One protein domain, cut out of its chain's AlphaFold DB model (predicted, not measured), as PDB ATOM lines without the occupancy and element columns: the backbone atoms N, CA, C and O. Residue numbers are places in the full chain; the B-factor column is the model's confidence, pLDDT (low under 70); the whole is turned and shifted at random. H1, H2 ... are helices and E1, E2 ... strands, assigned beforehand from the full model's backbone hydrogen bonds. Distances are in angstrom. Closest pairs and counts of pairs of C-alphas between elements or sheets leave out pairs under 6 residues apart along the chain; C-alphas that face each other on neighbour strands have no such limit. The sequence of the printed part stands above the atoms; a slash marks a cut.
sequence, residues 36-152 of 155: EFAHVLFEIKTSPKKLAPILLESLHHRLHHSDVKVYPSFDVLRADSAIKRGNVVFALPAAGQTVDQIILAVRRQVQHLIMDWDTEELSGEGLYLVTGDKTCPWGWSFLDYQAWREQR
ATOM      1  N   GLU A  36     -13.947  -0.779  84.771       80.62
ATOM      2  CA  GLU A  36     -13.996  -0.607  86.220       80.62
ATOM      3  C   GLU A  36     -14.100  -1.964  86.932       80.62
ATOM      4  O   GLU A  36     -13.443  -2.162  87.951       80.62
ATOM      5  N   PHE A  37     -14.822  -2.925  86.340       88.12
ATOM      6  CA  PHE A  37     -15.069  -4.257  86.897       88.12
ATOM      7  C   PHE A  37     -14.646  -5.384  85.957       88.12
ATOM      8  O   PHE A  37     -15.078  -5.417  84.812       88.12
ATOM      9  N   ALA A  38     -13.935  -6.386  86.473       93.69
ATOM     10  CA  ALA A  38     -13.713  -7.656  85.785       93.69
ATOM     11  C   ALA A  38     -14.689  -8.732  86.274       93.69
ATOM     12  O   ALA A  38     -15.129  -8.716  87.422       93.69
ATOM     13  N   HIS A  39     -14.993  -9.686  85.398       94.94
ATOM     14  CA  HIS A  39     -15.881 -10.813  85.657       94.94
ATOM     15  C   HIS A  39     -15.129 -12.130  85.454       94.94
ATOM     16  O   HIS A  39     -14.748 -12.478  84.338       94.94
ATOM     17  N   VAL A  40     -14.929 -12.884  86.529       96.25
ATOM     18  CA  VAL A  40     -14.286 -14.198  86.515       96.25
ATOM     19  C   VAL A  40     -15.356 -15.278  86.445       96.25
ATOM     20  O   VAL A  40     -16.128 -15.476  87.384       96.25
ATOM     21  N   LEU A  41     -15.414 -15.975  85.316       96.06
ATOM     22  CA  LEU A  41     -16.365 -17.040  85.050       96.06
ATOM     23  C   LEU A  41     -15.803 -18.399  85.473       96.06
ATOM     24  O   LEU A  41     -14.753 -18.840  84.998       96.06
ATOM     25  N   PHE A  42     -16.577 -19.105  86.292       94.75
ATOM     26  CA  PHE A  42     -16.348 -20.492  86.662       94.75
ATOM     27  C   PHE A  42     -17.296 -21.392  85.873       94.75
ATOM     28  O   PHE A  42     -18.505 -21.440  86.124       94.75
ATOM     29  N   GLU A  43     -16.737 -22.149  84.933       85.88
ATOM     30  CA  GLU A  43     -17.487 -23.161  84.192       85.88
ATOM     31  C   GLU A  43     -17.657 -24.423  85.047       85.88
ATOM     32  O   GLU A  43     -16.780 -25.292  85.142       85.88
ATOM     33  N   ILE A  44     -18.811 -24.522  85.704       83.56
ATOM     34  CA  ILE A  44     -19.167 -25.666  86.540       83.56
ATOM     35  C   ILE A  44     -20.051 -26.614  85.730       83.56
ATOM     36  O   ILE A  44     -21.090 -26.221  85.210       83.56
ATOM     37  N   LYS A  45     -19.655 -27.891  85.651       79.69
ATOM     38  CA  LYS A  45     -20.398 -28.926  84.903       79.69
ATOM     39  C   LYS A  45     -21.835 -29.104  85.402       79.69
ATOM     40  O   LYS A  45     -22.738 -29.341  84.607       79.69
ATOM     41  N   THR A  46     -22.030 -28.999  86.714       81.06
ATOM     42  CA  THR A  46     -23.322 -29.192  87.371       81.06
ATOM     43  C   THR A  46     -23.697 -27.924  88.122       81.06
ATOM     44  O   THR A  46     -23.005 -27.551  89.066       81.06
ATOM     45  N   SER A  47     -24.807 -27.291  87.728       82.62
ATOM     46  CA  SER A  47     -25.340 -26.101  88.400       82.62
ATOM     47  C   SER A  47     -25.494 -26.357  89.903       82.62
ATOM     48  O   SER A  47     -26.294 -27.220  90.290       82.62
ATOM     49  N   PRO A  48     -24.799 -25.606  90.769       85.00
ATOM     50  CA  PRO A  48     -24.976 -25.745  92.201       85.00
ATOM     51  C   PRO A  48     -26.364 -25.226  92.591       85.00
ATOM     52  O   PRO A  48     -26.758 -24.116  92.239       85.00
ATOM     53  N   LYS A  49     -27.139 -26.056  93.298       81.50
ATOM     54  CA  LYS A  49     -28.493 -25.690  93.758       81.50
ATOM     55  C   LYS A  49     -28.478 -24.853  95.035       81.50
ATOM     56  O   LYS A  49     -29.399 -24.086  95.272       81.50
ATOM     57  N   LYS A  50     -27.465 -25.051  95.877       83.12
ATOM     58  CA  LYS A  50     -27.272 -24.376  97.162       83.12
ATOM     59  C   LYS A  50     -25.784 -24.070  97.305       83.12
ATOM     60  O   LYS A  50     -24.956 -24.840  96.813       83.12
ATOM     61  N   LEU A  51     -25.461 -22.971  97.972       85.75
ATOM     62  CA  LEU A  51     -24.085 -22.652  98.324       85.75
ATOM     63  C   LEU A  51     -23.619 -23.569  99.470       85.75
ATOM     64  O   LEU A  51     -24.341 -23.749 100.453       85.75
ATOM     65  N   ALA A  52     -22.436 -24.168  99.334       86.56
ATOM     66  CA  ALA A  52     -21.871 -25.120 100.295       86.56
ATOM     67  C   ALA A  52     -20.338 -24.978 100.376       86.56
ATOM     68  O   ALA A  52     -19.736 -24.604  99.367       86.56
ATOM     69  N   PRO A  53     -19.692 -25.348 101.501       85.69
ATOM     70  CA  PRO A  53     -18.232 -25.255 101.652       85.69
ATOM     71  C   PRO A  53     -17.460 -25.946 100.526       85.69
ATOM     72  O   PRO A  53     -16.582 -25.349  99.913       85.69
ATOM     73  N   ILE A  54     -17.876 -27.164 100.165       89.19
ATOM     74  CA  ILE A  54     -17.241 -27.960  99.104       89.19
ATOM     75  C   ILE A  54     -17.248 -27.260  97.736       89.19
ATOM     76  O   ILE A  54     -16.353 -27.460  96.912       89.19
ATOM     77  N   LEU A  55     -18.257 -26.423  97.479       91.00
ATOM     78  CA  LEU A  55     -18.298 -25.619  96.266       91.00
ATOM     79  C   LEU A  55     -17.217 -24.542  96.318       91.00
ATOM     80  O   LEU A  55     -16.481 -24.408  95.350       91.00
ATOM     81  N   LEU A  56     -17.091 -23.820  97.433       91.06
ATOM     82  CA  LEU A  56     -16.078 -22.776  97.599       91.06
ATOM     83  C   LEU A  56     -14.657 -23.338  97.479       91.06
ATOM     84  O   LEU A  56     -13.838 -22.770  96.760       91.06
ATOM     85  N   GLU A  57     -14.390 -24.497  98.082       92.06
ATOM     86  CA  GLU A  57     -13.125 -25.224  97.910       92.06
ATOM     87  C   GLU A  57     -12.860 -25.561  96.435       92.06
ATOM     88  O   GLU A  57     -11.752 -25.366  95.933       92.06
ATOM     89  N   SER A  58     -13.894 -25.999  95.708       92.62
ATOM     90  CA  SER A  58     -13.795 -26.290  94.273       92.62
ATOM     91  C   SER A  58     -13.497 -25.036  93.439       92.62
ATOM     92  O   SER A  58     -12.731 -25.109  92.476       92.62
ATOM     93  N   LEU A  59     -14.078 -23.881  93.786       93.88
ATOM     94  CA  LEU A  59     -13.771 -22.602  93.135       93.88
ATOM     95  C   LEU A  59     -12.322 -22.186  93.419       93.88
ATOM     96  O   LEU A  59     -11.594 -21.827  92.495       93.88
ATOM     97  N   HIS A  60     -11.882 -22.298  94.674       93.81
ATOM     98  CA  HIS A  60     -10.512 -21.993  95.077       93.81
ATOM     99  C   HIS A  60      -9.491 -22.865  94.329       93.81
ATOM    100  O   HIS A  60      -8.488 -22.354  93.829       93.81
ATOM    101  N   HIS A  61      -9.772 -24.162  94.175       94.00
ATOM    102  CA  HIS A  61      -8.942 -25.073  93.389       94.00
ATOM    103  C   HIS A  61      -8.854 -24.645  91.916       94.00
ATOM    104  O   HIS A  61      -7.769 -24.613  91.347       94.00
ATOM    105  N   ARG A  62      -9.968 -24.254  91.288       94.19
ATOM    106  CA  ARG A  62      -9.951 -23.771  89.895       94.19
ATOM    107  C   ARG A  62      -9.114 -22.509  89.720       94.19
ATOM    108  O   ARG A  62      -8.357 -22.424  88.763       94.19
ATOM    109  N   LEU A  63      -9.193 -21.569  90.663       94.56
ATOM    110  CA  LEU A  63      -8.350 -20.367  90.653       94.56
ATOM    111  C   LEU A  63      -6.867 -20.710  90.797       94.56
ATOM    112  O   LEU A  63      -6.034 -20.075  90.164       94.56
ATOM    113  N   HIS A  64      -6.530 -21.719  91.604       91.69
ATOM    114  CA  HIS A  64      -5.151 -22.185  91.756       91.69
ATOM    115  C   HIS A  64      -4.555 -22.714  90.443       91.69
ATOM    116  O   HIS A  64      -3.369 -22.521  90.191       91.69
ATOM    117  N   HIS A  65      -5.370 -23.364  89.615       91.94
ATOM    118  CA  HIS A  65      -4.956 -23.904  88.318       91.94
ATOM    119  C   HIS A  65      -5.195 -22.946  87.144       91.94
ATOM    120  O   HIS A  65      -4.953 -23.324  86.004       91.94
ATOM    121  N   SER A  66      -5.660 -21.720  87.410       89.62
ATOM    122  CA  SER A  66      -6.097 -20.767  86.381       89.62
ATOM    123  C   SER A  66      -7.155 -21.343  85.425       89.62
ATOM    124  O   SER A  66      -7.291 -20.895  84.290       89.62
ATOM    125  N   ASP A  67      -7.964 -22.296  85.902       92.81
ATOM    126  CA  ASP A  67      -9.065 -22.937  85.169       92.81
ATOM    127  C   ASP A  67     -10.337 -22.066  85.205       92.81
ATOM    128  O   ASP A  67     -11.439 -22.521  85.547       92.81
ATOM    129  N   VAL A  68     -10.172 -20.777  84.908       94.31
ATOM    130  CA  VAL A  68     -11.221 -19.753  84.901       94.31
ATOM    131  C   VAL A  68     -11.042 -18.832  83.702       94.31
ATOM    132  O   VAL A  68      -9.937 -18.656  83.195       94.31
ATOM    133  N   LYS A  69     -12.134 -18.212  83.251       95.38
ATOM    134  CA  LYS A  69     -12.085 -17.194  82.194       95.38
ATOM    135  C   LYS A  69     -12.329 -15.822  82.795       95.38
ATOM    136  O   LYS A  69     -13.287 -15.650  83.546       95.38
ATOM    137  N   VAL A  70     -11.481 -14.856  82.465       94.94
ATOM    138  CA  VAL A  70     -11.621 -13.473  82.925       94.94
ATOM    139  C   VAL A  70     -12.153 -12.633  81.779       94.94
ATOM    140  O   VAL A  70     -11.581 -12.619  80.693       94.94
ATOM    141  N   TYR A  71     -13.248 -11.935  82.040       93.88
ATOM    142  CA  TYR A  71     -13.888 -11.041  81.098       93.88
ATOM    143  C   TYR A  71     -13.806  -9.603  81.609       93.88
ATOM    144  O   TYR A  71     -14.013  -9.364  82.801       93.88
ATOM    145  N   PRO A  72     -13.554  -8.636  80.721       90.75
ATOM    146  CA  PRO A  72     -13.439  -7.234  81.099       90.75
ATOM    147  C   PRO A  72     -14.777  -6.590  81.474       90.75
ATOM    148  O   PRO A  72     -14.796  -5.541  82.087       90.75
ATOM    149  N   SER A  73     -15.916  -7.171  81.102       88.38
ATOM    150  CA  SER A  73     -17.227  -6.652  81.488       88.38
ATOM    151  C   SER A  73     -18.292  -7.734  81.367       88.38
ATOM    152  O   SER A  73     -18.083  -8.770  80.724       88.38
ATOM    153  N   PHE A  74     -19.459  -7.477  81.956       85.75
ATOM    154  CA  PHE A  74     -20.613  -8.351  81.792       85.75
ATOM    155  C   PHE A  74     -21.056  -8.431  80.328       85.75
ATOM    156  O   PHE A  74     -21.442  -9.495  79.855       85.75
ATOM    157  N   ASP A  75     -20.964  -7.329  79.587       86.81
ATOM    158  CA  ASP A  75     -21.383  -7.271  78.188       86.81
ATOM    159  C   ASP A  75     -20.501  -8.134  77.291       86.81
ATOM    160  O   ASP A  75     -21.025  -8.871  76.457       86.81
ATOM    161  N   VAL A  76     -19.186  -8.126  77.513       90.25
ATOM    162  CA  VAL A  76     -18.256  -9.000  76.781       90.25
ATOM    163  C   VAL A  76     -18.497 -10.464  77.148       90.25
ATOM    164  O   VAL A  76     -18.588 -11.319  76.269       90.25
ATOM    165  N   LEU A  77     -18.690 -10.750  78.437       90.25
ATOM    166  CA  LEU A  77     -19.013 -12.088  78.933       90.25
ATOM    167  C   LEU A  77     -20.325 -12.625  78.322       90.25
ATOM    168  O   LEU A  77     -20.439 -13.815  78.013       90.25
ATOM    169  N   ARG A  78     -21.316 -11.751  78.107       86.06
ATOM    170  CA  ARG A  78     -22.572 -12.073  77.414       86.06
ATOM    171  C   ARG A  78     -22.387 -12.270  75.915       86.06
ATOM    172  O   ARG A  78     -22.934 -13.229  75.379       86.06
ATOM    173  N   ALA A  79     -21.662 -11.373  75.250       86.94
ATOM    174  CA  ALA A  79     -21.431 -11.427  73.809       86.94
ATOM    175  C   ALA A  79     -20.715 -12.724  73.400       86.94
ATOM    176  O   ALA A  79     -21.061 -13.323  72.385       86.94
ATOM    177  N   ASP A  80     -19.811 -13.219  74.249       87.56
ATOM    178  CA  ASP A  80     -19.130 -14.508  74.081       87.56
ATOM    179  C   ASP A  80     -20.056 -15.728  74.289       87.56
ATOM    180  O   ASP A  80     -19.645 -16.877  74.155       87.56
ATOM    181  N   SER A  81     -21.330 -15.511  74.646       83.12
ATOM    182  CA  SER A  81     -22.307 -16.574  74.934       83.12
ATOM    183  C   SER A  81     -21.818 -17.587  75.983       83.12
ATOM    184  O   SER A  81     -22.263 -18.737  76.025       83.12
ATOM    185  N   ALA A  82     -20.907 -17.158  76.860       84.31
ATOM    186  CA  ALA A  82     -20.277 -18.004  77.866       84.31
ATOM    187  C   ALA A  82     -21.196 -18.268  79.072       84.31
ATOM    188  O   ALA A  82     -21.019 -19.249  79.803       84.31
ATOM    189  N   ILE A  83     -22.208 -17.416  79.274       87.00
ATOM    190  CA  ILE A  83     -23.195 -17.548  80.351       87.00
ATOM    191  C   ILE A  83     -24.110 -18.738  80.112       87.00
ATOM    192  O   ILE A  83     -24.813 -18.825  79.106       87.00
ATOM    193  N   LYS A  84     -24.182 -19.608  81.115       88.94
ATOM    194  CA  LYS A  84     -25.178 -20.671  81.220       88.94
ATOM    195  C   LYS A  84     -25.779 -20.650  82.615       88.94
ATOM    196  O   LYS A  84     -25.107 -20.295  83.585       88.94
ATOM    197  N   ARG A  85     -27.044 -21.066  82.726       87.88
ATOM    198  CA  ARG A  85     -27.701 -21.259  84.025       87.88
ATOM    199  C   ARG A  85     -26.827 -22.127  84.925       87.88
ATOM    200  O   ARG A  85     -26.474 -23.240  84.541       87.88
ATOM    201  N   GLY A  86     -26.551 -21.647  86.130       88.06
ATOM    202  CA  GLY A  86     -25.736 -22.374  87.094       88.06
ATOM    203  C   GLY A  86     -24.242 -22.103  87.020       88.06
ATOM    204  O   GLY A  86     -23.513 -22.613  87.867       88.06
ATOM    205  N   ASN A  87     -23.779 -21.304  86.057       92.69
ATOM    206  CA  ASN A  87     -22.426 -20.776  86.117       92.69
ATOM    207  C   ASN A  87     -22.276 -19.902  87.363       92.69
ATOM    208  O   ASN A  87     -23.220 -19.232  87.790       92.69
ATOM    209  N   VAL A  88     -21.070 -19.904  87.915       94.12
ATOM    210  CA  VAL A  88     -20.696 -19.009  89.006       94.12
ATOM    211  C   VAL A  88     -19.821 -17.915  88.419       94.12
ATOM    212  O   VAL A  88     -18.941 -18.193  87.604       94.12
ATOM    213  N   VAL A  89     -20.096 -16.673  88.795       95.12
ATOM    214  CA  VAL A  89     -19.358 -15.499  88.330       95.12
ATOM    215  C   VAL A  89     -18.884 -14.723  89.544       95.12
ATOM    216  O   VAL A  89     -19.650 -14.524  90.482       95.12
ATOM    217  N   PHE A  90     -17.631 -14.287  89.513       95.25
ATOM    218  CA  PHE A  90     -17.099 -13.331  90.471       95.25
ATOM    219  C   PHE A  90     -16.906 -11.988  89.777       95.25
ATOM    220  O   PHE A  90     -16.161 -11.929  88.801       95.25
ATOM    221  N   ALA A  91     -17.557 -10.928  90.245       93.94
ATOM    222  CA  ALA A  91     -17.330  -9.573  89.757       93.94
ATOM    223  C   ALA A  91     -16.573  -8.762  90.811       93.94
ATOM    224  O   ALA A  91     -16.940  -8.773  91.984       93.94
ATOM    225  N   LEU A  92     -15.516  -8.069  90.397       92.31
ATOM    226  CA  LEU A  92     -14.715  -7.225  91.280       92.31
ATOM    227  C   LEU A  92     -14.145  -6.020  90.532       92.31
ATOM    228  O   LEU A  92     -13.884  -6.128  89.329       92.31
ATOM    229  N   PRO A  93     -13.887  -4.903  91.231       91.75
ATOM    230  CA  PRO A  93     -13.147  -3.794  90.659       91.75
ATOM    231  C   PRO A  93     -11.750  -4.236  90.203       91.75
ATOM    232  O   PRO A  93     -11.007  -4.856  90.970       91.75
ATOM    233  N   ALA A  94     -11.390  -3.925  88.960       91.25
ATOM    234  CA  ALA A  94     -10.183  -4.453  88.318       91.25
ATOM    235  C   ALA A  94      -9.447  -3.442  87.425       91.25
ATOM    236  O   ALA A  94      -8.554  -3.824  86.667       91.25
ATOM    237  N   ALA A  95      -9.791  -2.156  87.519       89.31
ATOM    238  CA  ALA A  95      -9.150  -1.109  86.730       89.31
ATOM    239  C   ALA A  95      -7.616  -1.149  86.877       89.31
ATOM    240  O   ALA A  95      -7.077  -1.087  87.985       89.31
ATOM    241  N   GLY A  96      -6.915  -1.267  85.746       85.62
ATOM    242  CA  GLY A  96      -5.451  -1.307  85.693       85.62
ATOM    243  C   GLY A  96      -4.805  -2.598  86.213       85.62
ATOM    244  O   GLY A  96      -3.581  -2.636  86.334       85.62
ATOM    245  N   GLN A  97      -5.582  -3.642  86.519       90.19
ATOM    246  CA  GLN A  97      -5.054  -4.930  86.971       90.19
ATOM    247  C   GLN A  97      -4.823  -5.893  85.803       90.19
ATOM    248  O   GLN A  97      -5.585  -5.934  84.838       90.19
ATOM    249  N   THR A  98      -3.779  -6.715  85.907       92.88
ATOM    250  CA  THR A  98      -3.552  -7.827  84.974       92.88
ATOM    251  C   THR A  98      -4.474  -9.008  85.283       92.88
ATOM    252  O   THR A  98      -4.993  -9.139  86.391       92.88
ATOM    253  N   VAL A  99      -4.636  -9.929  84.326       91.94
ATOM    254  CA  VAL A  99      -5.422 -11.165  84.516       91.94
ATOM    255  C   VAL A  99      -4.945 -11.960  85.738       91.94
ATOM    256  O   VAL A  99      -5.765 -12.365  86.560       91.94
ATOM    257  N   ASP A 100      -3.632 -12.116  85.915       92.81
ATOM    258  CA  ASP A 100      -3.067 -12.836  87.063       92.81
ATOM    259  C   ASP A 100      -3.370 -12.140  88.397       92.81
ATOM    260  O   ASP A 100      -3.661 -12.802  89.397       92.81
ATOM    261  N   GLN A 101      -3.342 -10.804  88.422       94.19
ATOM    262  CA  GLN A 101      -3.700 -10.020  89.608       94.19
ATOM    263  C   GLN A 101      -5.183 -10.180  89.953       94.19
ATOM    264  O   GLN A 101      -5.512 -10.376  91.123       94.19
ATOM    265  N   ILE A 102      -6.057 -10.185  88.944       94.56
ATOM    266  CA  ILE A 102      -7.495 -10.420  89.104       94.56
ATOM    267  C   ILE A 102      -7.743 -11.826  89.667       94.56
ATOM    268  O   ILE A 102      -8.456 -11.975  90.660       94.56
ATOM    269  N   ILE A 103      -7.121 -12.863  89.094       95.00
ATOM    270  CA  ILE A 103      -7.249 -14.248  89.579       95.00
ATOM    271  C   ILE A 103      -6.756 -14.360  91.026       95.00
ATOM    272  O   ILE A 103      -7.421 -14.977  91.861       95.00
ATOM    273  N   LEU A 104      -5.622 -13.733  91.356       94.62
ATOM    274  CA  LEU A 104      -5.085 -13.723  92.715       94.62
ATOM    275  C   LEU A 104      -6.018 -13.004  93.702       94.62
ATOM    276  O   LEU A 104      -6.200 -13.485  94.823       94.62
ATOM    277  N   ALA A 105      -6.621 -11.883  93.301       93.62
ATOM    278  CA  ALA A 105      -7.580 -11.143  94.115       93.62
ATOM    279  C   ALA A 105      -8.831 -11.984  94.404       93.62
ATOM    280  O   ALA A 105      -9.199 -12.150  95.569       93.62
ATOM    281  N   VAL A 106      -9.419 -12.603  93.375       94.88
ATOM    282  CA  VAL A 106     -10.571 -13.505  93.538       94.88
ATOM    283  C   VAL A 106     -10.206 -14.705  94.407       94.88
ATOM    284  O   VAL A 106     -10.980 -15.093  95.277       94.88
ATOM    285  N   ARG A 107      -9.004 -15.266  94.251       94.31
ATOM    286  CA  ARG A 107      -8.533 -16.375  95.090       94.31
ATOM    287  C   ARG A 107      -8.489 -16.006  96.568       94.31
ATOM    288  O   ARG A 107      -8.949 -16.797  97.388       94.31
ATOM    289  N   ARG A 108      -7.974 -14.819  96.905       92.19
ATOM    290  CA  ARG A 108      -7.954 -14.320  98.290       92.19
ATOM    291  C   ARG A 108      -9.361 -14.133  98.839       92.19
ATOM    292  O   ARG A 108      -9.615 -14.553  99.961       92.19
ATOM    293  N   GLN A 109     -10.274 -13.567  98.048       91.31
ATOM    294  CA  GLN A 109     -11.663 -13.429  98.482       91.31
ATOM    295  C   GLN A 109     -12.296 -14.800  98.731       91.31
ATOM    296  O   GLN A 109     -12.761 -15.044  99.835       91.31
ATOM    297  N   VAL A 110     -12.202 -15.748  97.791       91.56
ATOM    298  CA  VAL A 110     -12.711 -17.119  97.996       91.56
ATOM    299  C   VAL A 110     -12.088 -17.787  99.227       91.56
ATOM    300  O   VAL A 110     -12.798 -18.457  99.970       91.56
ATOM    301  N   GLN A 111     -10.797 -17.583  99.490       91.12
ATOM    302  CA  GLN A 111     -10.159 -18.085 100.707       91.12
ATOM    303  C   GLN A 111     -10.776 -17.479 101.978       91.12
ATOM    304  O   GLN A 111     -11.063 -18.226 102.913       91.12
ATOM    305  N   HIS A 112     -11.028 -16.168 102.009       88.94
ATOM    306  CA  HIS A 112     -11.728 -15.529 103.126       88.94
ATOM    307  C   HIS A 112     -13.161 -16.060 103.270       88.94
ATOM    308  O   HIS A 112     -13.543 -16.443 104.367       88.94
ATOM    309  N   LEU A 113     -13.919 -16.224 102.173       88.19
ATOM    310  CA  LEU A 113     -15.252 -16.847 102.220       88.19
ATOM    311  C   LEU A 113     -15.232 -18.250 102.851       88.19
ATOM    312  O   LEU A 113     -16.197 -18.634 103.508       88.19
ATOM    313  N   ILE A 114     -14.185 -19.042 102.599       88.81
ATOM    314  CA  ILE A 114     -14.043 -20.382 103.183       88.81
ATOM    315  C   ILE A 114     -13.793 -20.281 104.690       88.81
ATOM    316  O   ILE A 114     -14.401 -21.029 105.453       88.81
ATOM    317  N   MET A 115     -12.920 -19.366 105.120       87.50
ATOM    318  CA  MET A 115     -12.598 -19.162 106.538       87.50
ATOM    319  C   MET A 115     -13.789 -18.608 107.330       87.50
ATOM    320  O   MET A 115     -14.060 -19.075 108.433       87.50
ATOM    321  N   ASP A 116     -14.535 -17.683 106.729       84.62
ATOM    322  CA  ASP A 116     -15.653 -16.961 107.346       84.62
ATOM    323  C   ASP A 116     -17.010 -17.626 107.060       84.62
ATOM    324  O   ASP A 116     -18.082 -17.043 107.252       84.62
ATOM    325  N   TRP A 117     -16.999 -18.866 106.562       80.94
ATOM    326  CA  TRP A 117     -18.208 -19.542 106.097       80.94
ATOM    327  C   TRP A 117     -19.311 -19.599 107.166       80.94
ATOM    328  O   TRP A 117     -20.500 -19.434 106.852       80.94
ATOM    329  N   ASP A 118     -18.913 -19.800 108.422       76.62
ATOM    330  CA  ASP A 118     -19.807 -19.935 109.572       76.62
ATOM    331  C   ASP A 118     -20.100 -18.603 110.288       76.62
ATOM    332  O   ASP A 118     -21.064 -18.535 111.049       76.62
ATOM    333  N   THR A 119     -19.341 -17.532 110.026       73.50
ATOM    334  CA  THR A 119     -19.469 -16.237 110.729       73.50
ATOM    335  C   THR A 119     -20.473 -15.270 110.089       73.50
ATOM    336  O   THR A 119     -20.783 -14.233 110.660       73.50
ATOM    337  N   GLU A 120     -21.066 -15.640 108.950       60.59
ATOM    338  CA  GLU A 120     -22.090 -14.859 108.231       60.59
ATOM    339  C   GLU A 120     -21.665 -13.473 107.710       60.59
ATOM    340  O   GLU A 120     -22.526 -12.666 107.361       60.59
ATOM    341  N   GLU A 121     -20.367 -13.214 107.567       64.19
ATOM    342  CA  GLU A 121     -19.862 -11.910 107.122       64.19
ATOM    343  C   GLU A 121     -20.068 -11.615 105.618       64.19
ATOM    344  O   GLU A 121     -20.402 -12.482 104.800       64.19
ATOM    345  N   LEU A 122     -19.855 -10.340 105.256       62.12
ATOM    346  CA  LEU A 122     -19.921  -9.780 103.895       62.12
ATOM    347  C   LEU A 122     -18.825 -10.308 102.951       62.12
ATOM    348  O   LEU A 122     -18.762  -9.877 101.803       62.12
ATOM    349  N   SER A 123     -17.996 -11.257 103.391       69.00
ATOM    350  CA  SER A 123     -16.843 -11.782 102.653       69.00
ATOM    351  C   SER A 123     -17.196 -12.297 101.251       69.00
ATOM    352  O   SER A 123     -16.313 -12.374 100.409       69.00
ATOM    353  N   GLY A 124     -18.470 -12.620 100.982       76.56
ATOM    354  CA  GLY A 124     -18.972 -13.079  99.681       76.56
ATOM    355  C   GLY A 124     -19.475 -12.018  98.701       76.56
ATOM    356  O   GLY A 124     -20.092 -12.384  97.700       76.56
ATOM    357  N   GLU A 125     -19.258 -10.730  98.961       85.25
ATOM    358  CA  GLU A 125     -19.563  -9.673  97.992       85.25
ATOM    359  C   GLU A 125     -18.892  -9.946  96.631       85.25
ATOM    360  O   GLU A 125     -17.760 -10.415  96.557       85.25
ATOM    361  N   GLY A 126     -19.623  -9.707  95.539       88.50
ATOM    362  CA  GLY A 126     -19.127  -9.956  94.184       88.50
ATOM    363  C   GLY A 126     -19.260 -11.403  93.693       88.50
ATOM    364  O   GLY A 126     -19.064 -11.647  92.504       88.50
ATOM    365  N   LEU A 127     -19.640 -12.366  94.540       92.81
ATOM    366  CA  LEU A 127     -19.933 -13.738  94.113       92.81
ATOM    367  C   LEU A 127     -21.405 -13.884  93.694       92.81
ATOM    368  O   LEU A 127     -22.319 -13.619  94.476       92.81
ATOM    369  N   TYR A 128     -21.634 -14.389  92.482       92.81
ATOM    370  CA  TYR A 128     -22.965 -14.535  91.896       92.81
ATOM    371  C   TYR A 128     -23.205 -15.929  91.318       92.81
ATOM    372  O   TYR A 128     -22.317 -16.555  90.731       92.81
ATOM    373  N   LEU A 129     -24.457 -16.379  91.403       92.62
ATOM    374  CA  LEU A 129     -24.976 -17.506  90.635       92.62
ATOM    375  C   LEU A 129     -25.776 -16.989  89.438       92.62
ATOM    376  O   LEU A 129     -26.704 -16.196  89.594       92.62
ATOM    377  N   VAL A 130     -25.481 -17.497  88.243       90.81
ATOM    378  CA  VAL A 130     -26.291 -17.221  87.054       90.81
ATOM    379  C   VAL A 130     -27.619 -17.965  87.145       90.81
ATOM    380  O   VAL A 130     -27.674 -19.201  87.141       90.81
ATOM    381  N   THR A 131     -28.710 -17.213  87.124       88.69
ATOM    382  CA  THR A 131     -30.078 -17.722  87.071       88.69
ATOM    383  C   THR A 131     -30.743 -17.329  85.753       88.69
ATOM    384  O   THR A 131     -30.342 -16.378  85.087       88.69
ATOM    385  N   GLY A 132     -31.724 -18.122  85.320       84.75
ATOM    386  CA  GLY A 132     -32.539 -17.766  84.159       84.75
ATOM    387  C   GLY A 132     -33.665 -16.833  84.586       84.75
ATOM    388  O   GLY A 132     -34.355 -17.141  85.559       84.75
ATOM    389  N   ASP A 133     -33.878 -15.757  83.838       82.50
ATOM    390  CA  ASP A 133     -34.926 -14.777  84.096       82.50
ATOM    391  C   ASP A 133     -35.635 -14.393  82.796       82.50
ATOM    392  O   ASP A 133     -35.045 -13.817  81.888       82.50
ATOM    393  N   LYS A 134     -36.927 -14.725  82.723       79.19
ATOM    394  CA  LYS A 134     -37.785 -14.449  81.561       79.19
ATOM    395  C   LYS A 134     -38.206 -12.983  81.462       79.19
ATOM    396  O   LYS A 134     -38.693 -12.573  80.416       79.19
ATOM    397  N   THR A 135     -38.088 -12.230  82.553       81.00
ATOM    398  CA  THR A 135     -38.400 -10.796  82.602       81.00
ATOM    399  C   THR A 135     -37.217  -9.945  82.149       81.00
ATOM    400  O   THR A 135     -37.386  -8.797  81.745       81.00
ATOM    401  N   CYS A 136     -36.026 -10.539  82.150       76.25
ATOM    402  CA  CYS A 136     -34.799  -9.922  81.703       76.25
ATOM    403  C   CYS A 136     -34.675 -10.037  80.169       76.25
ATOM    404  O   CYS A 136     -34.762 -11.155  79.651       76.25
ATOM    405  N   PRO A 137     -34.424  -8.943  79.418       75.56
ATOM    406  CA  PRO A 137     -34.353  -8.982  77.948       75.56
ATOM    407  C   PRO A 137     -33.312  -9.967  77.400       75.56
ATOM    408  O   PRO A 137     -33.435 -10.468  76.287       75.56
ATOM    409  N   TRP A 138     -32.286 -10.252  78.200       77.75
ATOM    410  CA  TRP A 138     -31.177 -11.149  77.878       77.75
ATOM    411  C   TRP A 138     -31.358 -12.573  78.426       77.75
ATOM    412  O   TRP A 138     -30.476 -13.407  78.239       77.75
ATOM    413  N   GLY A 139     -32.463 -12.871  79.116       82.69
ATOM    414  CA  GLY A 139     -32.778 -14.210  79.623       82.69
ATOM    415  C   GLY A 139     -31.999 -14.651  80.871       82.69
ATOM    416  O   GLY A 139     -32.277 -15.725  81.410       82.69
ATOM    417  N   TRP A 140     -31.044 -13.842  81.341       86.81
ATOM    418  CA  TRP A 140     -30.147 -14.156  82.457       86.81
ATOM    419  C   TRP A 140     -30.178 -13.072  83.531       86.81
ATOM    420  O   TRP A 140     -30.202 -11.881  83.222       86.81
ATOM    421  N   SER A 141     -30.094 -13.497  84.786       85.81
ATOM    422  CA  SER A 141     -29.932 -12.640  85.958       85.81
ATOM    423  C   SER A 141     -28.845 -13.190  86.877       85.81
ATOM    424  O   SER A 141     -28.478 -14.366  86.797       85.81
ATOM    425  N   PHE A 142     -28.354 -12.345  87.778       89.50
ATOM    426  CA  PHE A 142     -27.463 -12.763  88.849       89.50
ATOM    427  C   PHE A 142     -28.224 -12.869  90.160       89.50
ATOM    428  O   PHE A 142     -28.935 -11.952  90.559       89.50
ATOM    429  N   LEU A 143     -28.054 -14.004  90.827       90.25
ATOM    430  CA  LEU A 143     -28.415 -14.168  92.221       90.25
ATOM    431  C   LEU A 143     -27.168 -13.874  93.052       90.25
ATOM    432  O   LEU A 143     -26.177 -14.598  92.941       90.25
ATOM    433  N   ASP A 144     -27.216 -12.805  93.841       90.88
ATOM    434  CA  ASP A 144     -26.119 -12.427  94.727       90.88
ATOM    435  C   ASP A 144     -25.851 -13.487  95.804       90.88
ATOM    436  O   ASP A 144     -26.693 -14.337  96.120       90.88
ATOM    437  N   TYR A 145     -24.642 -13.442  96.360       88.88
ATOM    438  CA  TYR A 145     -24.190 -14.347  97.407       88.88
ATOM    439  C   TYR A 145     -25.150 -14.427  98.595       88.88
ATOM    440  O   TYR A 145     -25.409 -15.533  99.068       88.88
ATOM    441  N   GLN A 146     -25.695 -13.305  99.073       86.69
ATOM    442  CA  GLN A 146     -26.549 -13.298 100.262       86.69
ATOM    443  C   GLN A 146     -27.867 -14.025  99.984       86.69
ATOM    444  O   GLN A 146     -28.223 -14.966 100.696       86.69
ATOM    445  N   ALA A 147     -28.536 -13.690  98.883       87.94
ATOM    446  CA  ALA A 147     -29.757 -14.346  98.442       87.94
ATOM    447  C   ALA A 147     -29.523 -15.834  98.128       87.94
ATOM    448  O   ALA A 147     -30.345 -16.691  98.468       87.94
ATOM    449  N   TRP A 148     -28.386 -16.179  97.523       88.06
ATOM    450  CA  TRP A 148     -28.020 -17.569  97.261       88.06
ATOM    451  C   TRP A 148     -27.720 -18.353  98.544       88.06
ATOM    452  O   TRP A 148     -28.142 -19.504  98.695       88.06
ATOM    453  N   ARG A 149     -27.049 -17.729  99.512       83.81
ATOM    454  CA  ARG A 149     -26.778 -18.306 100.830       83.81
ATOM    455  C   ARG A 149     -28.066 -18.506 101.621       83.81
ATOM    456  O   ARG A 149     -28.226 -19.553 102.243       83.81
ATOM    457  N   GLU A 150     -29.031 -17.596 101.538       83.25
ATOM    458  CA  GLU A 150     -30.355 -17.780 102.143       83.25
ATOM    459  C   GLU A 150     -31.112 -18.989 101.576       83.25
ATOM    460  O   GLU A 150     -31.811 -19.682 102.321       83.25
ATOM    461  N   GLN A 151     -30.941 -19.315 100.289       77.88
ATOM    462  CA  GLN A 151     -31.533 -20.531  99.714       77.88
ATOM    463  C   GLN A 151     -31.019 -21.813 100.382       77.88
ATOM    464  O   GLN A 151     -31.731 -22.817 100.391       77.88
ATOM    465  N   ARG A 152     -29.830 -21.801 101.004       68.12
ATOM    466  CA  ARG A 152     -29.351 -22.919 101.836       68.12
ATOM    467  C   ARG A 152     -30.284 -23.179 103.021       68.12
ATOM    468  O   ARG A 152     -30.502 -24.339 103.366       68.12
TER     469      ARG A 152
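This is residues 36 to 152 of the 155 residues of an uncharacterized protein of Neosartorya fumigata (strain CEA10 / CBS 144.89 / FGSC A1163) (UniProt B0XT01). A strongly twisted sheet of five strands has the long helix H3 across one face, with H1 side by side with H3, while the sheet curls round the short H2 on its opposite face. H4 runs on from edge strand E5 beside the sheet. The printed part has 117 residues with four named helices and five named strands, along the chain E1 H1 E2 H2 E3 H3 E4 E5 H4; the sheet, E2 E1 E3 E4 E5, is all antiparallel and the class is mixed. It is compact, with a radius of gyration of the C-alphas of 13.5 A and spans of 37 by 34 by 24 A.

In the sheet, E1 is residues 37 to 42, 16.3 A long from C-alpha 37 at (-15.069, -4.257, 86.897); E2 is 69 to 71; E3 is 88 to 93, 17.1 A; E4 is 127 to 132, 16.6 A; E5 is 140 to 144. H3 is residues 99 to 115, 24.5 A, and H1 is 53 to 64, 16.7 A. H2 is residues 74 to 79, and H4 is 145 to 152, ending at C-alpha 152 at (-29.351, -22.919, 101.836).

N 40 and O 90 of E1 and E3 are 2.8 A apart, N 39 and O 71 of E1 and E2 2.8 A, N 89 and O 128 of E3 and E4 2.9 A, and N 129 and O 143 of the hairpin E4 and E5 2.9 A. H3 has a height over the sheet of 9.7 A and runs across the strands, at 68 degrees to E1 on the local plane. H1 touches H3, the closest C-alphas being those of His 60 and Arg 107, 6.0 A apart, at a shallow tilt of 23 degrees, opposite ways; H1 only grazes the sheet. E2, H2 and E3 form a split strand-helix-strand unit, two strands running the same way with E1 between them, its crossover right-handed. Every O i to N i+4 pair is within hydrogen-bond range in H1, H2 and H3; in H4, 3 of 4 are.

The C-alphas of Met 115 and Pro 137, the two farthest apart, are 37.3 A apart. The printed part has no cut, and the link H3 to E4 is long, with 11 residues. Residues 120 to 123 and residue 152 have pLDDT under 70.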